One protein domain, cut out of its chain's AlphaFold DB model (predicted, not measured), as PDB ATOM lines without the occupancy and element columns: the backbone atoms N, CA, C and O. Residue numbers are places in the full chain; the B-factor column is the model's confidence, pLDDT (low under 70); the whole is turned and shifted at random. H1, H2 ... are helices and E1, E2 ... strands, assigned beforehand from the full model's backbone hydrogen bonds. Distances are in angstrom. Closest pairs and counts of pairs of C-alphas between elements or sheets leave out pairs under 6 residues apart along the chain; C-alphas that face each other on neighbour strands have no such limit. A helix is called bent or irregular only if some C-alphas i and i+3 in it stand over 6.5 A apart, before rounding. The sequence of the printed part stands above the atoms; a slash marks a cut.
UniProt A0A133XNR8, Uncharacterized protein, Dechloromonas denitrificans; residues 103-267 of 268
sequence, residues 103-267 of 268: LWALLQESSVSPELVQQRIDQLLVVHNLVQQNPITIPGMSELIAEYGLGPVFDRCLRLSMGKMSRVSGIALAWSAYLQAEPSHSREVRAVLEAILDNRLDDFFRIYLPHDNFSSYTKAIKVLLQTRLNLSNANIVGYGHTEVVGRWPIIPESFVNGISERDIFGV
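What this domain is: This is residues 103 to 267 of the 268 residues of an uncharacterized protein of Dechloromonas denitrificans (UniProt A0A133XNR8). A two-stranded ribbon, E1 and E2, lies between helices H2 and H4 at the edge of a helical body with H5 in its middle. H2 and H6 pack on opposite sides of H5, and H7 folds back along part of H6; H1 also packs on H5, H8 meets one end of H5, and H9 packs on H4. The printed part has 165 residues, in the order H1, H2, E1, H3, H4, H5, H6, H7, H8, E2, H9; the sheet E1 - E2 is antiparallel and the class is mostly helix. The whole is compact, with a radius of gyration of the C-alphas of 15.8 A and spans of 45 by 40 by 27 A.

How they stand to each other: E1, residues 130 to 132, and E2, residues 250 to 252, are antiparallel neighbours at 149 degrees, with N 131 and O 251 at 2.8 A and N 251 and O 131 at 3.0 A, both within hydrogen-bond range. The closest C-alphas of E2 and H4, residues 150 to 162, are those of Ile 251 and Ser 161, 5.3 A apart; those of E1 and H2, residues 114 to 128, are Val 131 and Leu 125, 5.8 A apart. The hub is H5, residues 167 to 180. It touches H2, closest at C-alphas Ser 176 and Val 117, 5.7 A, opposite ways at a shallow tilt of 34 degrees, only just short of steep. H5 and H6, residues 184 to 208, form a helical hairpin: they touch at C-alphas Tyr 178 and Leu 193, 5.8 A, at a shallow tilt of 24 degrees. H4, H5 and H6 are an up-and-down bundle, each running against the one before it. H6 and H7, residues 213 to 226, form a second hairpin, closest at C-alphas Phe 205 and Asn 213, 4.9 A. H1, residues 103 to 106, touches H5 at C-alphas Leu 103 and Ala 172, 5.6 A. H8, residues 236 to 245, and H5 only just touch, only at their ends, with 3 pairs of C-alphas within 8 A, the closest Thr 242 and Gln 180, 6.3 A. H9, residues 261 to 265, touches H4 at C-alphas Ile 264 and Arg 156, 5.6 A. H3, residues 141 to 148, is close to H4 but not clearly touching, at C-alphas Ile 145 and Val 153, 6.3 A. Every O i to N i+4 pair is within hydrogen-bond range in H2, H3, H4, H5, H7 and H9, against 19 of 21 in H6 and 4 of 6 in H8.

Where its parts are: H1 begins at C-alpha 103, (46.424, 34.100, -3.803), and H9 ends at C-alpha 265, (23.689, 24.052, 10.645). H6 measures 34.7 A, H2 21.3 A, H5 20.0 A, H7 19.8 A and H4 17.9 A. H6 is irregular, with C-alphas 185 and 188 8.4 A apart, and has a kink of 43 degrees near residue 191.

The domain as a whole: The C-alphas farthest apart are those of Pro 139 and His 211, 47.4 A. The printed part has no cut, and no link is long. The mean pLDDT of the printed part is 90.0; residues 184 to 185, 233 to 240 and 267 are under 70.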
ATOM      1  N   LEU A 103      47.163  34.447  -2.586       94.81
ATOM      2  CA  LEU A 103      46.424  34.100  -3.803       94.81
ATOM      3  C   LEU A 103      47.251  34.329  -5.077       94.81
ATOM      4  O   LEU A 103      47.236  33.504  -5.984       94.81
ATOM      5  N   TRP A 104      48.017  35.421  -5.145       95.06
ATOM      6  CA  TRP A 104      48.801  35.735  -6.338       95.06
ATOM      7  C   TRP A 104      49.943  34.754  -6.590       95.06
ATOM      8  O   TRP A 104      50.298  34.554  -7.750       95.06
ATOM      9  N   ALA A 105      50.510  34.149  -5.545       92.81
ATOM     10  CA  ALA A 105      51.503  33.088  -5.686       92.81
ATOM     11  C   ALA A 105      50.840  31.785  -6.156       92.81
ATOM     12  O   ALA A 105      51.275  31.219  -7.154       92.81
ATOM     13  N   LEU A 106      49.716  31.405  -5.536       94.38
ATOM     14  CA  LEU A 106      48.948  30.201  -5.891       94.38
ATOM     15  C   LEU A 106      48.557  30.178  -7.377       94.38
ATOM     16  O   LEU A 106      48.708  29.165  -8.052       94.38
ATOM     17  N   LEU A 107      48.144  31.322  -7.933       95.06
ATOM     18  CA  LEU A 107      47.775  31.454  -9.349       95.06
ATOM     19  C   LEU A 107      48.945  31.296 -10.339       95.06
ATOM     20  O   LEU A 107      48.723  31.329 -11.551       95.06
ATOM     21  N   GLN A 108      50.182  31.196  -9.853       93.75
ATOM     22  CA  GLN A 108      51.402  31.070 -10.658       93.75
ATOM     23  C   GLN A 108      52.061  29.695 -10.513       93.75
ATOM     24  O   GLN A 108      53.054  29.422 -11.185       93.75
ATOM     25  N   GLU A 109      51.525  28.830  -9.653       90.44
ATOM     26  CA  GLU A 109      52.140  27.554  -9.306       90.44
ATOM     27  C   GLU A 109      51.729  26.438 -10.262       90.44
ATOM     28  O   GLU A 109      50.552  26.130 -10.436       90.44
ATOM     29  N   SER A 110      52.725  25.774 -10.847       87.56
ATOM     30  CA  SER A 110      52.527  24.526 -11.587       87.56
ATOM     31  C   SER A 110      52.617  23.294 -10.686       87.56
ATOM     32  O   SER A 110      51.954  22.293 -10.937       87.56
ATOM     33  N   SER A 111      53.450  23.351  -9.647       90.06
ATOM     34  CA  SER A 111      53.621  22.284  -8.666       90.06
ATOM     35  C   SER A 111      54.086  22.851  -7.328       90.06
ATOM     36  O   SER A 111      54.697  23.921  -7.283       90.06
ATOM     37  N   VAL A 112      53.788  22.145  -6.238       90.69
ATOM     38  CA  VAL A 112      54.093  22.598  -4.873       90.69
ATOM     39  C   VAL A 112      54.426  21.422  -3.963       90.69
ATOM     40  O   VAL A 112      53.854  20.351  -4.125       90.69
ATOM     41  N   SER A 113      55.360  21.578  -3.023       89.50
ATOM     42  CA  SER A 113      55.669  20.495  -2.084       89.50
ATOM     43  C   SER A 113      54.598  20.382  -0.985       89.50
ATOM     44  O   SER A 113      54.017  21.407  -0.604       89.50
ATOM     45  N   PRO A 114      54.339  19.177  -0.447       87.81
ATOM     46  CA  PRO A 114      53.412  18.994   0.674       87.81
ATOM     47  C   PRO A 114      53.748  19.869   1.890       87.81
ATOM     48  O   PRO A 114      52.853  20.446   2.500       87.81
ATOM     49  N   GLU A 115      55.034  20.046   2.202       88.31
ATOM     50  CA  GLU A 115      55.497  20.842   3.345       88.31
ATOM     51  C   GLU A 115      55.131  22.317   3.185       88.31
ATOM     52  O   GLU A 115      54.714  22.960   4.147       88.31
ATOM     53  N   LEU A 116      55.238  22.857   1.964       90.62
ATOM     54  CA  LEU A 116      54.844  24.236   1.702       90.62
ATOM     55  C   LEU A 116      53.323  24.402   1.804       90.62
ATOM     56  O   LEU A 116      52.859  25.424   2.305       90.62
ATOM     57  N   VAL A 117      52.539  23.413   1.360       92.12
ATOM     58  CA  VAL A 117      51.077  23.423   1.539       92.12
ATOM     59  C   VAL A 117      50.717  23.416   3.025       92.12
ATOM     60  O   VAL A 117      49.929  24.261   3.447       92.12
ATOM     61  N   GLN A 118      51.339  22.544   3.821       91.56
ATOM     62  CA  GLN A 118      51.115  22.490   5.267       91.56
ATOM     63  C   GLN A 118      51.488  23.814   5.939       91.56
ATOM     64  O   GLN A 118      50.664  24.398   6.634       91.56
ATOM     65  N   GLN A 119      52.673  24.358   5.643       93.56
ATOM     66  CA  GLN A 119      53.125  25.639   6.191       93.56
ATOM     67  C   GLN A 119      52.126  26.773   5.909       93.56
ATOM     68  O   GLN A 119      51.891  27.630   6.761       93.56
ATOM     69  N   ARG A 120      51.543  26.799   4.707       94.69
ATOM     70  CA  ARG A 120      50.543  27.801   4.311       94.69
ATOM     71  C   ARG A 120      49.241  27.652   5.083       94.69
ATOM     72  O   ARG A 120      48.669  28.660   5.490       94.69
ATOM     73  N   ILE A 121      48.783  26.415   5.264       95.25
ATOM     74  CA  ILE A 121      47.608  26.116   6.082       95.25
ATOM     75  C   ILE A 121      47.880  26.577   7.513       95.25
ATOM     76  O   ILE A 121      47.147  27.429   8.001       95.25
ATOM     77  N   ASP A 122      48.976  26.140   8.133       95.38
ATOM     78  CA  ASP A 122      49.326  26.483   9.517       95.38
ATOM     79  C   ASP A 122      49.392  28.000   9.744       95.38
ATOM     80  O   ASP A 122      48.837  28.516  10.713       95.38
ATOM     81  N   GLN A 123      50.006  28.746   8.820       95.75
ATOM     82  CA  GLN A 123      50.045  30.210   8.884       95.75
ATOM     83  C   GLN A 123      48.644  30.830   8.873       95.75
ATOM     84  O   GLN A 123      48.366  31.738   9.656       95.75
ATOM     85  N   LEU A 124      47.756  30.351   7.996       95.81
ATOM     86  CA  LEU A 124      46.378  30.836   7.921       95.81
ATOM     87  C   LEU A 124      45.571  30.446   9.162       95.81
ATOM     88  O   LEU A 124      44.771  31.255   9.631       95.81
ATOM     89  N   LEU A 125      45.797  29.250   9.705       96.56
ATOM     90  CA  LEU A 125      45.148  28.784  10.925       96.56
ATOM     91  C   LEU A 125      45.529  29.667  12.120       96.56
ATOM     92  O   LEU A 125      44.645  30.218  12.776       96.56
ATOM     93  N   VAL A 126      46.829  29.904  12.328       96.44
ATOM     94  CA  VAL A 126      47.346  30.753  13.415       96.44
ATOM     95  C   VAL A 126      46.828  32.187  13.307       96.44
ATOM     96  O   VAL A 126      46.329  32.738  14.284       96.44
ATOM     97  N   VAL A 127      46.896  32.803  12.122       94.69
ATOM     98  CA  VAL A 127      46.466  34.204  11.930       94.69
ATOM     99  C   VAL A 127      44.968  34.396  12.194       94.69
ATOM    100  O   VAL A 127      44.546  35.493  12.566       94.69
ATOM    101  N   HIS A 128      44.160  33.353  12.002       95.56
ATOM    102  CA  HIS A 128      42.705  33.427  12.112       95.56
ATOM    103  C   HIS A 128      42.123  32.683  13.328       95.56
ATOM    104  O   HIS A 128      40.898  32.590  13.427       95.56
ATOM    105  N   ASN A 129      42.961  32.219  14.268       96.38
ATOM    106  CA  ASN A 129      42.564  31.416  15.439       96.38
ATOM    107  C   ASN A 129      41.687  30.212  15.049       96.38
ATOM    108  O   ASN A 129      40.600  29.982  15.593       96.38
ATOM    109  N   LEU A 130      42.134  29.493  14.024       97.00
ATOM    110  CA  LEU A 130      41.513  28.271  13.532       97.00
ATOM    111  C   LEU A 130      42.410  27.081  13.862       97.00
ATOM    112  O   LEU A 130      43.617  27.224  14.045       97.00
ATOM    113  N   VAL A 131      41.823  25.893  13.860       96.00
ATOM    114  CA  VAL A 131      42.538  24.629  14.019       96.00
ATOM    115  C   VAL A 131      42.069  23.630  12.970       96.00
ATOM    116  O   VAL A 131      40.907  23.638  12.564       96.00
ATOM    117  N   GLN A 132      42.978  22.760  12.541       95.38
ATOM    118  CA  GLN A 132      42.677  21.580  11.735       95.38
ATOM    119  C   GLN A 132      42.898  20.361  12.625       95.38
ATOM    120  O   GLN A 132      44.022  20.117  13.063       95.38
ATOM    121  N   GLN A 133      41.835  19.625  12.944       92.50
ATOM    122  CA  GLN A 133      41.899  18.632  14.016       92.50
ATOM    123  C   GLN A 133      41.175  17.341  13.650       92.50
ATOM    124  O   GLN A 133      40.176  17.351  12.934       92.50
ATOM    125  N   ASN A 134      41.677  16.219  14.165       92.88
ATOM    126  CA  ASN A 134      41.056  14.920  13.963       92.88
ATOM    127  C   ASN A 134      39.596  14.950  14.469       92.88
ATOM    128  O   ASN A 134      39.363  15.284  15.631       92.88
ATOM    129  N   PRO A 135      38.602  14.572  13.644       91.69
ATOM    130  CA  PRO A 135      37.200  14.623  14.051       91.69
ATOM    131  C   PRO A 135      36.870  13.718  15.246       91.69
ATOM    132  O   PRO A 135      35.903  13.973  15.951       91.69
ATOM    133  N   ILE A 136      37.669  12.680  15.513       90.81
ATOM    134  CA  ILE A 136      37.471  11.785  16.665       90.81
ATOM    135  C   ILE A 136      37.827  12.489  17.982       90.81
ATOM    136  O   ILE A 136      37.296  12.145  19.033       90.81
ATOM    137  N   THR A 137      38.718  13.484  17.946       92.44
ATOM    138  CA  THR A 137      39.144  14.206  19.154       92.44
ATOM    139  C   THR A 137      38.230  15.375  19.511       92.44
ATOM    140  O   THR A 137      38.397  15.943  20.584       92.44
ATOM    141  N   ILE A 138      37.290  15.745  18.633       93.19
ATOM    142  CA  ILE A 138      36.345  16.842  18.862       93.19
ATOM    143  C   ILE A 138      35.015  16.247  19.353       93.19
ATOM    144  O   ILE A 138      34.354  15.536  18.586       93.19
ATOM    145  N   PRO A 139      34.579  16.534  20.593       94.44
ATOM    146  CA  PRO A 139      33.289  16.063  21.096       94.44
ATOM    147  C   PRO A 139      32.122  16.491  20.186       94.44
ATOM    148  O   PRO A 139      32.068  17.638  19.744       94.44
ATOM    149  N   GLY A 140      31.203  15.564  19.894       91.69
ATOM    150  CA  GLY A 140      30.039  15.775  19.013       91.69
ATOM    151  C   GLY A 140      30.324  15.643  17.510       91.69
ATOM    152  O   GLY A 140      29.428  15.324  16.735       91.69
ATOM    153  N   MET A 141      31.577  15.780  17.065       94.56
ATOM    154  CA  MET A 141      31.904  15.760  15.631       94.56
ATOM    155  C   MET A 141      31.678  14.388  14.981       94.56
ATOM    156  O   MET A 141      31.195  14.309  13.855       94.56
ATOM    157  N   SER A 142      32.000  13.293  15.678       93.00
ATOM    158  CA  SER A 142      31.769  11.941  15.144       93.00
ATOM    159  C   SER A 142      30.282  11.614  14.982       93.00
ATOM    160  O   SER A 142      29.919  10.947  14.017       93.00
ATOM    161  N   GLU A 143      29.427  12.122  15.871       94.12
ATOM    162  CA  GLU A 143      27.969  11.975  15.779       94.12
ATOM    163  C   GLU A 143      27.431  12.738  14.564       94.12
ATOM    164  O   GLU A 143      26.733  12.162  13.734       94.12
ATOM    165  N   LEU A 144      27.874  13.986  14.374       95.31
ATOM    166  CA  LEU A 144      27.507  14.799  13.211       95.31
ATOM    167  C   LEU A 144      27.961  14.160  11.892       95.31
ATOM    168  O   LEU A 144      27.224  14.159  10.910       95.31
ATOM    169  N   ILE A 145      29.169  13.591  11.846       94.94
ATOM    170  CA  ILE A 145      29.655  12.890  10.649       94.94
ATOM    171  C   ILE A 145      28.842  11.616  10.393       94.94
ATOM    172  O   ILE A 145      28.576  11.305   9.232       94.94
ATOM    173  N   ALA A 146      28.445  10.885  11.437       94.38
ATOM    174  CA  ALA A 146      27.612   9.695  11.290       94.38
ATOM    175  C   ALA A 146      26.206  10.032  10.763       94.38
ATOM    176  O   ALA A 146      25.656   9.267   9.974       94.38
ATOM    177  N   GLU A 147      25.649  11.176  11.164       95.94
ATOM    178  CA  GLU A 147      24.309  11.618  10.774       95.94
ATOM    179  C   GLU A 147      24.266  12.288   9.389       95.94
ATOM    180  O   GLU A 147      23.432  11.934   8.554       95.94
ATOM    181  N   TYR A 148      25.180  13.223   9.111       95.19
ATOM    182  CA  TYR A 148      25.144  14.064   7.903       95.19
ATOM    183  C   TYR A 148      26.210  13.711   6.857       95.19
ATOM    184  O   TYR A 148      26.156  14.203   5.728       95.19
ATOM    185  N   GLY A 149      27.189  12.877   7.208       93.94
ATOM    186  CA  GLY A 149      28.330  12.538   6.359       93.94
ATOM    187  C   GLY A 149      29.489  13.539   6.442       93.94
ATOM    188  O   GLY A 149      29.330  14.702   6.818       93.94
ATOM    189  N   LEU A 150      30.690  13.090   6.051       92.75
ATOM    190  CA  LEU A 150      31.913  13.894   6.167       92.75
ATOM    191  C   LEU A 150      31.870  15.151   5.289       92.75
ATOM    192  O   LEU A 150      32.210  16.229   5.764       92.75
ATOM    193  N   GLY A 151      31.457  15.025   4.024       93.56
ATOM    194  CA  GLY A 151      31.409  16.149   3.082       93.56
ATOM    195  C   GLY A 151      30.586  17.342   3.597       93.56
ATOM    196  O   GLY A 151      31.141  18.435   3.727       93.56
ATOM    197  N   PRO A 152      29.294  17.164   3.933       94.94
ATOM    198  CA  PRO A 152      28.456  18.246   4.453       94.94
ATOM    199  C   PRO A 152      28.979  18.867   5.754       94.94
ATOM    200  O   PRO A 152      29.005  20.092   5.875       94.94
ATOM    201  N   VAL A 153      29.448  18.051   6.706       95.25
ATOM    202  CA  VAL A 153      30.022  18.559   7.966       95.25
ATOM    203  C   VAL A 153      31.298  19.360   7.703       95.25
ATOM    204  O   VAL A 153      31.461  20.454   8.248       95.25
ATOM    205  N   PHE A 154      32.174  18.870   6.822       95.31
ATOM    206  CA  PHE A 154      33.390  19.573   6.418       95.31
ATOM    207  C   PHE A 154      33.070  20.915   5.742       95.31
ATOM    208  O   PHE A 154      33.672  21.927   6.102       95.31
ATOM    209  N   ASP A 155      32.105  20.952   4.811       95.56
ATOM    210  CA  ASP A 155      31.655  22.190   4.153       95.56
ATOM    211  C   ASP A 155      31.217  23.235   5.181       95.56
ATOM    212  O   ASP A 155      31.678  24.379   5.151       95.56
ATOM    213  N   ARG A 156      30.372  22.835   6.138       95.31
ATOM    214  CA  ARG A 156      29.867  23.745   7.170       95.31
ATOM    215  C   ARG A 156      30.959  24.227   8.113       95.31
ATOM    216  O   ARG A 156      31.044  25.433   8.340       95.31
ATOM    217  N   CYS A 157      31.835  23.340   8.582       95.50
ATOM    218  CA  CYS A 157      32.988  23.713   9.406       95.50
ATOM    219  C   CYS A 157      33.893  24.719   8.685       95.50
ATOM    220  O   CYS A 157      34.234  25.771   9.230       95.50
ATOM    221  N   LEU A 158      34.227  24.444   7.422       95.69
ATOM    222  CA  LEU A 158      35.097  25.315   6.646       95.69
ATOM    223  C   LEU A 158      34.427  26.668   6.365       95.69
ATOM    224  O   LEU A 158      35.074  27.708   6.486       95.69
ATOM    225  N   ARG A 159      33.128  26.700   6.035       94.88
ATOM    226  CA  ARG A 159      32.377  27.956   5.854       94.88
ATOM    227  C   ARG A 159      32.289  28.770   7.139       94.88
ATOM    228  O   ARG A 159      32.507  29.980   7.072       94.88
ATOM    229  N   LEU A 160      32.038  28.120   8.276       93.62
ATOM    230  CA  LEU A 160      32.049  28.743   9.600       93.62
ATOM    231  C   LEU A 160      33.411  29.400   9.876       93.62
ATOM    232  O   LEU A 160      33.472  30.589  10.193       93.62
ATOM    233  N   SER A 161      34.503  28.664   9.657       94.38
ATOM    234  CA  SER A 161      35.880  29.158   9.804       94.38
ATOM    235  C   SER A 161      36.185  30.343   8.890       94.38
ATOM    236  O   SER A 161      36.710  31.371   9.325       94.38
ATOM    237  N   MET A 162      35.799  30.251   7.617       94.69
ATOM    238  CA  MET A 162      36.026  31.314   6.640       94.69
ATOM    239  C   MET A 162      35.160  32.560   6.868       94.69
ATOM    240  O   MET A 162      35.463  33.601   6.287       94.69
ATOM    241  N   GLY A 163      34.102  32.490   7.686       91.06
ATOM    242  CA  GLY A 163      33.200  33.617   7.951       91.06
ATOM    243  C   GLY A 163      33.900  34.841   8.555       91.06
ATOM    244  O   GLY A 163      33.476  35.970   8.321       91.06
ATOM    245  N   LYS A 164      35.010  34.633   9.275       85.62
ATOM    246  CA  LYS A 164      35.829  35.701   9.881       85.62
ATOM    247  C   LYS A 164      37.080  36.058   9.067       85.62
ATOM    248  O   LYS A 164      37.840  36.945   9.456       85.62
ATOM    249  N   MET A 165      37.327  35.367   7.956       93.56
ATOM    250  CA  MET A 165      38.519  35.567   7.134       93.56
ATOM    251  C   MET A 165      38.289  36.641   6.069       93.56
ATOM    252  O   MET A 165      37.184  36.823   5.557       93.56
ATOM    253  N   SER A 166      39.368  37.308   5.648       92.50
ATOM    254  CA  SER A 166      39.317  38.107   4.421       92.50
ATOM    255  C   SER A 166      38.993  37.204   3.222       92.50
ATOM    256  O   SER A 166      39.348  36.022   3.213       92.50
ATOM    257  N   ARG A 167      38.367  37.753   2.172       92.44
ATOM    258  CA  ARG A 167      38.015  36.969   0.972       92.44
ATOM    259  C   ARG A 167      39.233  36.250   0.378       92.44
ATOM    260  O   ARG A 167      39.132  35.079   0.032       92.44
ATOM    261  N   VAL A 168      40.377  36.932   0.308       94.50
ATOM    262  CA  VAL A 168      41.621  36.360  -0.229       94.50
ATOM    263  C   VAL A 168      42.231  35.301   0.685       94.50
ATOM    264  O   VAL A 168      42.717  34.297   0.173       94.50
ATOM    265  N   SER A 169      42.161  35.474   2.009       95.12
ATOM    266  CA  SER A 169      42.627  34.458   2.964       95.12
ATOM    267  C   SER A 169      41.756  33.203   2.902       95.12
ATOM    268  O   SER A 169      42.286  32.098   2.892       95.12
ATOM    269  N   GLY A 170      40.431  33.358   2.786       96.38
ATOM    270  CA  GLY A 170      39.509  32.231   2.627       96.38
ATOM    271  C   GLY A 170      39.747  31.449   1.331       96.38
ATOM    272  O   GLY A 170      39.767  30.222   1.356       96.38
ATOM    273  N   ILE A 171      40.004  32.138   0.209       97.38
ATOM    274  CA  ILE A 171      40.398  31.473  -1.049       97.38
ATOM    275  C   ILE A 171      41.732  30.740  -0.871       97.38
ATOM    276  O   ILE A 171      41.844  29.587  -1.270       97.38
ATOM    277  N   ALA A 172      42.735  31.381  -0.262       96.94
ATOM    278  CA  ALA A 172      44.044  30.766  -0.050       96.94
ATOM    279  C   ALA A 172      43.969  29.515   0.842       96.94
ATOM    280  O   ALA A 172      44.641  28.524   0.549       96.94
ATOM    281  N   LEU A 173      43.124  29.537   1.879       97.25
ATOM    282  CA  LEU A 173      42.883  28.390   2.752       97.25
ATOM    283  C   LEU A 173      42.225  27.245   1.987       97.25
ATOM    284  O   LEU A 173      42.765  26.145   1.971       97.25
ATOM    285  N   ALA A 174      41.107  27.512   1.303       97.06
ATOM    286  CA  ALA A 174      40.399  26.492   0.531       97.06
ATOM    287  C   ALA A 174      41.283  25.896  -0.579       97.06
ATOM    288  O   ALA A 174      41.268  24.691  -0.802       97.06
ATOM    289  N   TRP A 175      42.112  26.715  -1.234       97.00
ATOM    290  CA  TRP A 175      43.036  26.257  -2.274       97.00
ATOM    291  C   TRP A 175      44.146  25.380  -1.692       97.00
ATOM    292  O   TRP A 175      44.474  24.336  -2.249       97.00
ATOM    293  N   SER A 176      44.722  25.776  -0.559       95.44
ATOM    294  CA  SER A 176      45.771  24.984   0.090       95.44
ATOM    295  C   SER A 176      45.207  23.659   0.616       95.44
ATOM    296  O   SER A 176      45.799  22.612   0.373       95.44
ATOM    297  N   ALA A 177      44.017  23.680   1.225       94.50
ATOM    298  CA  ALA A 177      43.303  22.473   1.637       94.50
ATOM    299  C   ALA A 177      42.954  21.571   0.439       94.50
ATOM    300  O   ALA A 177      43.064  20.354   0.537       94.50
ATOM    301  N   TYR A 178      42.605  22.145  -0.718       94.19
ATOM    302  CA  TYR A 178      42.339  21.386  -1.947       94.19
ATOM    303  C   TYR A 178      43.559  20.596  -2.421       94.19
ATOM    304  O   TYR A 178      43.436  19.438  -2.828       94.19
ATOM    305  N   LEU A 179      44.737  21.218  -2.348       92.00
ATOM    306  CA  LEU A 179      46.005  20.575  -2.678       92.00
ATOM    307  C   LEU A 179      46.381  19.517  -1.631       92.00
ATOM    308  O   LEU A 179      46.824  18.435  -1.998       92.00
ATOM    309  N   GLN A 180      46.149  19.783  -0.342       90.81
ATOM    310  CA  GLN A 180      46.357  18.805   0.736       90.81
ATOM    311  C   GLN A 180      45.446  17.571   0.575       90.81
ATOM    312  O   GLN A 180      45.872  16.450   0.830       90.81
ATOM    313  N   ALA A 181      44.219  17.770   0.080       89.31
ATOM    314  CA  ALA A 181      43.229  16.731  -0.208       89.31
ATOM    315  C   ALA A 181      43.366  16.103  -1.616       89.31
ATOM    316  O   ALA A 181      42.433  15.457  -2.097       89.31
ATOM    317  N   GLU A 182      44.495  16.297  -2.309       83.88
ATOM    318  CA  GLU A 182      44.779  15.650  -3.601       83.88
ATOM    319  C   GLU A 182      44.843  14.112  -3.584       83.88
ATOM    320  O   GLU A 182      44.403  13.513  -4.570       83.88
ATOM    321  N   PRO A 183      45.317  13.443  -2.516       76.25
ATOM    322  CA  PRO A 183      45.293  11.985  -2.417       76.25
ATOM    323  C   PRO A 183      43.908  11.338  -2.639       76.25
ATOM    324  O   PRO A 183      42.860  11.896  -2.303       76.25
ATOM    325  N   SER A 184      43.917  10.126  -3.205       62.22
ATOM    326  CA  SER A 184      42.765   9.423  -3.803       62.22
ATOM    327  C   SER A 184      41.550   9.245  -2.883       62.22
ATOM    328  O   SER A 184      40.420   9.166  -3.372       62.22
ATOM    329  N   HIS A 185      41.752   9.159  -1.565       66.88
ATOM    330  CA  HIS A 185      40.693   8.825  -0.610       66.88
ATOM    331  C   HIS A 185      39.907  10.038  -0.075       66.88
ATOM    332  O   HIS A 185      38.986   9.861   0.721       66.88
ATOM    333  N   SER A 186      40.194  11.256  -0.556       78.38
ATOM    334  CA  SER A 186      39.561  12.508  -0.093       78.38
ATOM    335  C   SER A 186      38.563  13.117  -1.089       78.38
ATOM    336  O   SER A 186      38.302  14.319  -1.056       78.38
ATOM    337  N   ARG A 187      37.976  12.311  -1.987       84.94
ATOM    338  CA  ARG A 187      37.120  12.803  -3.089       84.94
ATOM    339  C   ARG A 187      35.935  13.656  -2.622       84.94
ATOM    340  O   ARG A 187      35.641  14.667  -3.251       84.94
ATOM    341  N   GLU A 188      35.267  13.257  -1.543       89.25
ATOM    342  CA  GLU A 188      34.121  13.993  -0.986       89.25
ATOM    343  C   GLU A 188      34.524  15.389  -0.479       89.25
ATOM    344  O   GLU A 188      33.881  16.380  -0.817       89.25
ATOM    345  N   VAL A 189      35.648  15.483   0.237       92.12
ATOM    346  CA  VAL A 189      36.217  16.745   0.734       92.12
ATOM    347  C   VAL A 189      36.705  17.609  -0.428       92.12
ATOM    348  O   VAL A 189      36.458  18.813  -0.470       92.12
ATOM    349  N   ARG A 190      37.345  16.991  -1.424       91.81
ATOM    350  CA  ARG A 190      37.823  17.680  -2.622       91.81
ATOM    351  C   ARG A 190      36.673  18.305  -3.414       91.81
ATOM    352  O   ARG A 190      36.794  19.458  -3.810       91.81
ATOM    353  N   ALA A 191      35.554  17.600  -3.581       92.62
ATOM    354  CA  ALA A 191      34.369  18.134  -4.256       92.62
ATOM    355  C   ALA A 191      33.783  19.355  -3.525       92.62
ATOM    356  O   ALA A 191      33.409  20.341  -4.159       92.62
ATOM    357  N   VAL A 192      33.756  19.323  -2.188       95.38
ATOM    358  CA  VAL A 192      33.353  20.474  -1.362       95.38
ATOM    359  C   VAL A 192      34.289  21.665  -1.581       95.38
ATOM    360  O   VAL A 192      33.832  22.785  -1.812       95.38
ATOM    361  N   LEU A 193      35.602  21.431  -1.546       96.00
ATOM    362  CA  LEU A 193      36.610  22.470  -1.754       96.00
ATOM    363  C   LEU A 193      36.538  23.071  -3.161       96.00
ATOM    364  O   LEU A 193      36.636  24.289  -3.294       96.00
ATOM    365  N   GLU A 194      36.307  22.252  -4.191       95.38
ATOM    366  CA  GLU A 194      36.072  22.717  -5.564       95.38
ATOM    367  C   GLU A 194      34.857  23.638  -5.629       95.38
ATOM    368  O   GLU A 194      34.979  24.752  -6.130       95.38
ATOM    369  N   ALA A 195      33.723  23.245  -5.044       96.06
ATOM    370  CA  ALA A 195      32.520  24.077  -5.019       96.06
ATOM    371  C   ALA A 195      32.725  25.397  -4.251       96.06
ATOM    372  O   ALA A 195      32.225  26.450  -4.656       96.06
ATOM    373  N   ILE A 196      33.463  25.380  -3.137       96.50
ATOM    374  CA  ILE A 196      33.808  26.595  -2.386       96.50
ATOM    375  C   ILE A 196      34.701  27.517  -3.222       96.50
ATOM    376  O   ILE A 196      34.457  28.726  -3.276       96.50
ATOM    377  N   LEU A 197      35.748  26.963  -3.836       97.00
ATOM    378  CA  LEU A 197      36.706  27.717  -4.638       97.00
ATOM    379  C   LEU A 197      36.053  28.311  -5.873       97.00
ATOM    380  O   LEU A 197      36.302  29.475  -6.169       97.00
ATOM    381  N   ASP A 198      35.198  27.543  -6.538       96.88
ATOM    382  CA  ASP A 198      34.441  27.967  -7.706       96.88
ATOM    383  C   ASP A 198      33.664  29.259  -7.431       96.88
ATOM    384  O   ASP A 198      33.942  30.306  -8.022       96.88
ATOM    385  N   ASN A 199      32.798  29.217  -6.414       96.00
ATOM    386  CA  ASN A 199      31.989  30.360  -5.996       96.00
ATOM    387  C   ASN A 199      32.855  31.549  -5.557       96.00
ATOM    388  O   ASN A 199      32.640  32.684  -5.978       96.00
ATOM    389  N   ARG A 200      33.870  31.309  -4.713       96.00
ATOM    390  CA  ARG A 200      34.689  32.400  -4.165       96.00
ATOM    391  C   ARG A 200      35.577  33.061  -5.215       96.00
ATOM    392  O   ARG A 200      35.816  34.265  -5.108       96.00
ATOM    393  N   LEU A 201      36.095  32.306  -6.185       97.00
ATOM    394  CA  LEU A 201      36.904  32.849  -7.275       97.00
ATOM    395  C   LEU A 201      36.041  33.660  -8.238       97.00
ATOM    396  O   LEU A 201      36.455  34.761  -8.602       97.00
ATOM    397  N   ASP A 202      34.860  33.163  -8.615       95.75
ATOM    398  CA  ASP A 202      33.937  33.925  -9.462       95.75
ATOM    399  C   ASP A 202      33.511  35.230  -8.775       95.75
ATOM    400  O   ASP A 202      33.698  36.309  -9.337       95.75
ATOM    401  N   ASP A 203      33.079  35.177  -7.511       95.00
ATOM    402  CA  ASP A 203      32.739  36.378  -6.737       95.00
ATOM    403  C   ASP A 203      33.913  37.362  -6.643       95.00
ATOM    404  O   ASP A 203      33.750  38.576  -6.802       95.00
ATOM    405  N   PHE A 204      35.122  36.853  -6.384       96.00
ATOM    406  CA  PHE A 204      36.324  37.674  -6.295       96.00
ATOM    407  C   PHE A 204      36.595  38.417  -7.607       96.00
ATOM    408  O   PHE A 204      36.737  39.643  -7.603       96.00
ATOM    409  N   PHE A 205      36.645  37.708  -8.732       95.81
ATOM    410  CA  PHE A 205      36.949  38.326 -10.020       95.81
ATOM    411  C   PHE A 205      35.799  39.191 -10.542       95.81
ATOM    412  O   PHE A 205      36.061  40.221 -11.162       95.81
ATOM    413  N   ARG A 206      34.543  38.869 -10.220       94.31
ATOM    414  CA  ARG A 206      33.380  39.709 -10.534       94.31
ATOM    415  C   ARG A 206      33.451  41.070  -9.849       94.31
ATOM    416  O   ARG A 206      33.154  42.084 -10.476       94.31
ATOM    417  N   ILE A 207      33.874  41.100  -8.584       92.62
ATOM    418  CA  ILE A 207      33.979  42.336  -7.799       92.62
ATOM    419  C   ILE A 207      35.135  43.212  -8.285       92.62
ATOM    420  O   ILE A 207      34.965  44.420  -8.441       92.62
ATOM    421  N   TYR A 208      36.306  42.622  -8.525       92.31
ATOM    422  CA  TYR A 208      37.516  43.398  -8.817       92.31
ATOM    423  C   TYR A 208      37.789  43.611 -10.305       92.31
ATOM    424  O   TYR A 208      38.547  44.510 -10.655       92.31
ATOM    425  N   LEU A 209      37.216  42.790 -11.184       92.00
ATOM    426  CA  LEU A 209      37.476  42.798 -12.623       92.00
ATOM    427  C   LEU A 209      36.182  42.542 -13.414       92.00
ATOM    428  O   LEU A 209      36.140  41.609 -14.214       92.00
ATOM    429  N   PRO A 210      35.122  43.351 -13.264       87.25
ATOM    430  CA  PRO A 210      33.816  43.057 -13.865       87.25
ATOM    431  C   PRO A 210      33.864  42.868 -15.392       87.25
ATOM    432  O   PRO A 210      33.109  42.070 -15.941       87.25
ATOM    433  N   HIS A 211      34.785  43.547 -16.083       87.94
ATOM    434  CA  HIS A 211      34.954  43.439 -17.538       87.94
ATOM    435  C   HIS A 211      35.852  42.275 -17.990       87.94
ATOM    436  O   HIS A 211      35.769  41.862 -19.141       87.94
ATOM    437  N   ASP A 212      36.681  41.733 -17.094       89.44
ATOM    438  CA  ASP A 212      37.641  40.655 -17.377       89.44
ATOM    439  C   ASP A 212      37.398  39.408 -16.499       89.44
ATOM    440  O   ASP A 212      38.249  38.507 -16.450       89.44
ATOM    441  N   ASN A 213      36.244  39.347 -15.813       90.81
ATOM    442  CA  ASN A 213      35.910  38.331 -14.813       90.81
ATOM    443  C   ASN A 213      36.073  36.932 -15.404       90.81
ATOM    444  O   ASN A 213      36.959  36.180 -15.002       90.81
ATOM    445  N   PHE A 214      35.297  36.636 -16.452       91.00
ATOM    446  CA  PHE A 214      35.247  35.314 -17.069       91.00
ATOM    447  C   PHE A 214      36.632  34.813 -17.510       91.00
ATOM    448  O   PHE A 214      36.986  33.658 -17.275       91.00
ATOM    449  N   SER A 215      37.465  35.687 -18.096       94.50
ATOM    450  CA  SER A 215      38.820  35.314 -18.529       94.50
ATOM    451  C   SER A 215      39.745  35.005 -17.351       94.50
ATOM    452  O   SER A 215      40.547  34.073 -17.426       94.50
ATOM    453  N   SER A 216      39.669  35.800 -16.282       94.38
ATOM    454  CA  SER A 216      40.537  35.665 -15.107       94.38
ATOM    455  C   SER A 216      40.139  34.458 -14.260       94.38
ATOM    456  O   SER A 216      41.000  33.647 -13.923       94.38
ATOM    457  N   TYR A 217      38.839  34.286 -14.023       96.38
ATOM    458  CA  TYR A 217      38.258  33.124 -13.359       96.38
ATOM    459  C   TYR A 217      38.594  31.820 -14.100       96.38
ATOM    460  O   TYR A 217      39.179  30.918 -13.506       96.38
ATOM    461  N   THR A 218      38.372  31.748 -15.420       96.12
ATOM    462  CA  THR A 218      38.681  30.535 -16.207       96.12
ATOM    463  C   THR A 218      40.162  30.156 -16.110       96.12
ATOM    464  O   THR A 218      40.512  28.979 -16.002       96.12
ATOM    465  N   LYS A 219      41.065  31.147 -16.129       96.44
ATOM    466  CA  LYS A 219      42.504  30.899 -15.946       96.44
ATOM    467  C   LYS A 219      42.817  30.413 -14.535       96.44
ATOM    468  O   LYS A 219      43.635  29.512 -14.407       96.44
ATOM    469  N   ALA A 220      42.180  30.975 -13.509       96.69
ATOM    470  CA  ALA A 220      42.354  30.533 -12.131       96.69
ATOM    471  C   ALA A 220      41.897  29.080 -11.938       96.69
ATOM    472  O   ALA A 220      42.679  28.278 -11.441       96.69
ATOM    473  N   ILE A 221      40.704  28.714 -12.419       96.19
ATOM    474  CA  ILE A 221      40.212  27.327 -12.373       96.19
ATOM    475  C   ILE A 221      41.150  26.387 -13.132       96.19
ATOM    476  O   ILE A 221      41.488  25.314 -12.642       96.19
ATOM    477  N   LYS A 222      41.651  26.801 -14.302       95.38
ATOM    478  CA  LYS A 222      42.638  26.003 -15.033       95.38
ATOM    479  C   LYS A 222      43.913  25.778 -14.217       95.38
ATOM    480  O   LYS A 222      44.416  24.662 -14.225       95.38
ATOM    481  N   VAL A 223      44.427  26.804 -13.533       95.06
ATOM    482  CA  VAL A 223      45.591  26.647 -12.646       95.06
ATOM    483  C   VAL A 223      45.249  25.692 -11.507       95.06
ATOM    484  O   VAL A 223      45.956  24.707 -11.354       95.06
ATOM    485  N   LEU A 224      44.125  25.881 -10.805       93.69
ATOM    486  CA  LEU A 224      43.668  24.992  -9.727       93.69
ATOM    487  C   LEU A 224      43.654  23.519 -10.158       93.69
ATOM    488  O   LEU A 224      44.219  22.658  -9.489       93.69
ATOM    489  N   LEU A 225      43.058  23.240 -11.318       90.75
ATOM    490  CA  LEU A 225      42.944  21.890 -11.860       90.75
ATOM    491  C   LEU A 225      44.262  21.331 -12.397       90.75
ATOM    492  O   LEU A 225      44.330  20.127 -12.632       90.75
ATOM    493  N   GLN A 226      45.296  22.147 -12.610       92.00
ATOM    494  CA  GLN A 226      46.593  21.726 -13.154       92.00
ATOM    495  C   GLN A 226      47.708  21.683 -12.110       92.00
ATOM    496  O   GLN A 226      48.643  20.904 -12.285       92.00
ATOM    497  N   THR A 227      47.622  22.475 -11.041       91.19
ATOM    498  CA  THR A 227      48.583  22.442  -9.939       91.19
ATOM    499  C   THR A 227      48.519  21.079  -9.255       91.19
ATOM    500  O   THR A 227      47.436  20.554  -8.986       91.19
ATOM    501  N   ARG A 228      49.684  20.479  -9.015       88.31
ATOM    502  CA  ARG A 228      49.821  19.164  -8.375       88.31
ATOM    503  C   ARG A 228      50.828  19.216  -7.239       88.31
ATOM    504  O   ARG A 228      51.776  20.010  -7.286       88.31
ATOM    505  N   LEU A 229      50.670  18.332  -6.262       87.50
ATOM    506  CA  LEU A 229      51.720  18.076  -5.284       87.50
ATOM    507  C   LEU A 229      52.970  17.508  -5.975       87.50
ATOM    508  O   LEU A 229      52.916  16.543  -6.737       87.50
ATOM    509  N   ASN A 230      54.126  18.116  -5.711       86.19
ATOM    510  CA  ASN A 230      55.416  17.598  -6.135       86.19
ATOM    511  C   ASN A 230      55.906  16.568  -5.116       86.19
ATOM    512  O   ASN A 230      56.410  16.922  -4.052       86.19
ATOM    513  N   LEU A 231      55.784  15.295  -5.482       75.94
ATOM    514  CA  LEU A 231      56.119  14.163  -4.620       75.94
ATOM    515  C   LEU A 231      57.532  13.611  -4.854       75.94
ATOM    516  O   LEU A 231      57.921  12.649  -4.201       75.94
ATOM    517  N   SER A 232      58.315  14.209  -5.759       71.62
ATOM    518  CA  SER A 232      59.633  13.681  -6.156       71.62
ATOM    519  C   SER A 232      60.651  13.570  -5.010       71.62
ATOM    520  O   SER A 232      61.557  12.749  -5.100       71.62
ATOM    521  N   ASN A 233      60.468  14.331  -3.926       59.94
ATOM    522  CA  ASN A 233      61.330  14.321  -2.737       59.94
ATOM    523  C   ASN A 233      60.593  13.909  -1.444       59.94
ATOM    524  O   ASN A 233      61.159  14.033  -0.360       59.94
ATOM    525  N   ALA A 234      59.332  13.467  -1.524       57.22
ATOM    526  CA  ALA A 234      58.537  13.173  -0.336       57.22
ATOM    527  C   ALA A 234      58.895  11.791   0.238       57.22
ATOM    528  O   ALA A 234      58.840  10.779  -0.463       57.22
ATOM    529  N   ASN A 235      59.219  11.729   1.534       58.38
ATOM    530  CA  ASN A 235      59.278  10.461   2.259       58.38
ATOM    531  C   ASN A 235      57.909   9.774   2.153       58.38
ATOM    532  O   ASN A 235      56.894  10.384   2.479       58.38
ATOM    533  N   ILE A 236      57.878   8.502   1.749       52.91
ATOM    534  CA  ILE A 236      56.650   7.707   1.524       52.91
ATOM    535  C   ILE A 236      55.688   7.763   2.734       52.91
ATOM    536  O   ILE A 236      54.471   7.762   2.570       52.91
ATOM    537  N   VAL A 237      56.224   7.906   3.953       54.66
ATOM    538  CA  VAL A 237      55.460   8.038   5.210       54.66
ATOM    539  C   VAL A 237      54.664   9.356   5.301       54.66
ATOM    540  O   VAL A 237      53.592   9.389   5.901       54.66
ATOM    541  N   GLY A 238      55.132  10.436   4.668       56.16
ATOM    542  CA  GLY A 238      54.457  11.740   4.660       56.16
ATOM    543  C   GLY A 238      53.150  11.762   3.858       56.16
ATOM    544  O   GLY A 238      52.286  12.599   4.125       56.16
ATOM    545  N   TYR A 239      52.964  10.816   2.927       61.81
ATOM    546  CA  TYR A 239      51.748  10.715   2.113       61.81
ATOM    547  C   TYR A 239      50.532  10.342   2.959       61.81
ATOM    548  O   TYR A 239      49.532  11.054   2.938       61.81
ATOM    549  N   GLY A 240      50.650   9.285   3.771       65.69
ATOM    550  CA  GLY A 240      49.556   8.834   4.634       65.69
ATOM    551  C   GLY A 240      49.157   9.890   5.664       65.69
ATOM    552  O   GLY A 240      47.976  10.072   5.938       65.69
ATOM    553  N   HIS A 241      50.124  10.648   6.189       74.44
ATOM    554  CA  HIS A 241      49.822  11.741   7.111       74.44
ATOM    555  C   HIS A 241      49.083  12.895   6.416       74.44
ATOM    556  O   HIS A 241      48.034  13.314   6.895       74.44
ATOM    557  N   THR A 242      49.576  13.359   5.262       74.25
ATOM    558  CA  THR A 242      48.939  14.450   4.498       74.25
ATOM    559  C   THR A 242      47.527  14.068   4.049       74.25
ATOM    560  O   THR A 242      46.605  14.872   4.148       74.25
ATOM    561  N   GLU A 243      47.341  12.819   3.617       72.75
ATOM    562  CA  GLU A 243      46.044  12.280   3.209       72.75
ATOM    563  C   GLU A 243      45.034  12.236   4.361       72.75
ATOM    564  O   GLU A 243      43.871  12.598   4.182       72.75
ATOM    565  N   VAL A 244      45.473  11.832   5.555       83.38
ATOM    566  CA  VAL A 244      44.616  11.810   6.745       83.38
ATOM    567  C   VAL A 244      44.261  13.231   7.185       83.38
ATOM    568  O   VAL A 244      43.089  13.516   7.434       83.38
ATOM    569  N   VAL A 245      45.248  14.130   7.236       87.75
ATOM    570  CA  VAL A 245      45.064  15.519   7.680       87.75
ATOM    571  C   VAL A 245      44.191  16.313   6.706       87.75
ATOM    572  O   VAL A 245      43.350  17.090   7.147       87.75
ATOM    573  N   GLY A 246      44.286  16.063   5.395       86.88
ATOM    574  CA  GLY A 246      43.450  16.719   4.381       86.88
ATOM    575  C   GLY A 246      41.940  16.512   4.562       86.88
ATOM    576  O   GLY A 246      41.147  17.252   3.984       86.88
ATOM    577  N   ARG A 247      41.531  15.537   5.384       90.38
ATOM    578  CA  ARG A 247      40.128  15.246   5.722       90.38
ATOM    579  C   ARG A 247      39.688  15.832   7.058       90.38
ATOM    580  O   ARG A 247      38.511  15.747   7.404       90.38
ATOM    581  N   TRP A 248      40.619  16.371   7.834       93.56
ATOM    582  CA  TRP A 248      40.317  16.926   9.142       93.56
ATOM    583  C   TRP A 248      39.556  18.243   8.985       93.56
ATOM    584  O   TRP A 248      39.999  19.108   8.221       93.56
ATOM    585  N   PRO A 249      38.419  18.414   9.682       94.25
ATOM    586  CA  PRO A 249      37.674  19.659   9.647       94.25
ATOM    587  C   PRO A 249      38.544  20.815  10.139       94.25
ATOM    588  O   PRO A 249      39.318  20.686  11.091       94.25
ATOM    589  N   ILE A 250      38.381  21.959   9.480       96.31
ATOM    590  CA  ILE A 250      38.966  23.226   9.904       96.31
ATOM    591  C   ILE A 250      37.877  24.013  10.624       96.31
ATOM    592  O   ILE A 250      36.871  24.375  10.004       96.31
ATOM    593  N   ILE A 251      38.073  24.275  11.915       95.38
ATOM    594  CA  ILE A 251      37.106  24.945  12.798       95.38
ATOM    595  C   ILE A 251      37.764  26.101  13.559       95.38
ATOM    596  O   ILE A 251      38.986  26.102  13.734       95.38
ATOM    597  N   PRO A 252      36.994  27.085  14.055       95.75
ATOM    598  CA  PRO A 252      37.515  28.041  15.024       95.75
ATOM    599  C   PRO A 252      37.962  27.340  16.310       95.75
ATOM    600  O   PRO A 252      37.286  26.426  16.784       95.75
ATOM    601  N   GLU A 253      39.052  27.812  16.914       94.81
ATOM    602  CA  GLU A 253      39.634  27.221  18.129       94.81
ATOM    603  C   GLU A 253      38.631  27.130  19.296       94.81
ATOM    604  O   GLU A 253      38.666  26.197  20.095       94.81
ATOM    605  N   SER A 254      37.652  28.039  19.343       94.00
ATOM    606  CA  SER A 254      36.575  28.027  20.340       94.00
ATOM    607  C   SER A 254      35.705  26.762  20.327       94.00
ATOM    608  O   SER A 254      35.024  26.509  21.314       94.00
ATOM    609  N   PHE A 255      35.709  25.984  19.239       93.62
ATOM    610  CA  PHE A 255      34.909  24.761  19.082       93.62
ATOM    611  C   PHE A 255      35.696  23.465  19.346       93.62
ATOM    612  O   PHE A 255      35.141  22.376  19.222       93.62
ATOM    613  N   VAL A 256      36.972  23.548  19.747       91.69
ATOM    614  CA  VAL A 256      37.801  22.360  20.049       91.69
ATOM    615  C   VAL A 256      37.200  21.504  21.165       91.69
ATOM    616  O   VAL A 256      37.276  20.279  21.125       91.69
ATOM    617  N   ASN A 257      36.568  22.144  22.150       91.88
ATOM    618  CA  ASN A 257      35.990  21.463  23.310       91.88
ATOM    619  C   ASN A 257      34.563  20.947  23.071       91.88
ATOM    620  O   ASN A 257      33.951  20.402  23.988       91.88
ATOM    621  N   GLY A 258      34.024  21.121  21.866       90.50
ATOM    622  CA  GLY A 258      32.703  20.637  21.504       90.50
ATOM    623  C   GLY A 258      32.083  21.459  20.386       90.50
ATOM    624  O   GLY A 258      32.195  22.687  20.359       90.50
ATOM    625  N   ILE A 259      31.405  20.760  19.483       92.31
ATOM    626  CA  ILE A 259      30.631  21.352  18.398       92.31
ATOM    627  C   ILE A 259      29.290  20.631  18.296       92.31
ATOM    628  O   ILE A 259      29.225  19.406  18.408       92.31
ATOM    629  N   SER A 260      28.214  21.388  18.118       92.50
ATOM    630  CA  SER A 260      26.857  20.856  17.998       92.50
ATOM    631  C   SER A 260      26.274  21.106  16.611       92.50
ATOM    632  O   SER A 260      26.744  21.966  15.866       92.50
ATOM    633  N   GLU A 261      25.195  20.395  16.282       91.44
ATOM    634  CA  GLU A 261      24.429  20.610  15.049       91.44
ATOM    635  C   GLU A 261      24.029  22.083  14.889       91.44
ATOM    636  O   GLU A 261      24.195  22.674  13.822       91.44
ATOM    637  N   ARG A 262      23.580  22.722  15.977       91.12
ATOM    638  CA  ARG A 262      23.170  24.130  15.975       91.12
ATOM    639  C   ARG A 262      24.313  25.070  15.590       91.12
ATOM    640  O   ARG A 262      24.056  26.085  14.948       91.12
ATOM    641  N   ASP A 263      25.552  24.740  15.943       87.69
ATOM    642  CA  ASP A 263      26.712  25.584  15.649       87.69
ATOM    643  C   ASP A 263      27.068  25.582  14.157       87.69
ATOM    644  O   ASP A 263      27.487  26.608  13.619       87.69
ATOM    645  N   ILE A 264      26.883  24.445  13.476       86.56
ATOM    646  CA  ILE A 264      27.281  24.267  12.068       86.56
ATOM    647  C   ILE A 264      26.118  24.361  11.069       86.56
ATOM    648  O   ILE A 264      26.332  24.773   9.927       86.56
ATOM    649  N   PHE A 265      24.894  24.033  11.484       85.19
ATOM    650  CA  PHE A 265      23.689  24.052  10.645       85.19
ATOM    651  C   PHE A 265      22.651  25.097  11.078       85.19
ATOM    652  O   PHE A 265      21.753  25.411  10.301       85.19
ATOM    653  N   GLY A 266      22.775  25.680  12.274       73.44
ATOM    654  CA  GLY A 266      21.830  26.679  12.792       73.44
ATOM    655  C   GLY A 266      22.071  28.117  12.321       73.44
ATOM    656  O   GLY A 266      21.305  29.007  12.690       73.44
ATOM    657  N   VAL A 267      23.118  28.369  11.527       58.03
ATOM    658  CA  VAL A 267      23.389  29.686  10.930       58.03
ATOM    659  C   VAL A 267      22.718  29.749   9.554       58.03
ATOM    660  O   VAL A 267      23.211  29.152   8.593       58.03
TER     661      VAL A 267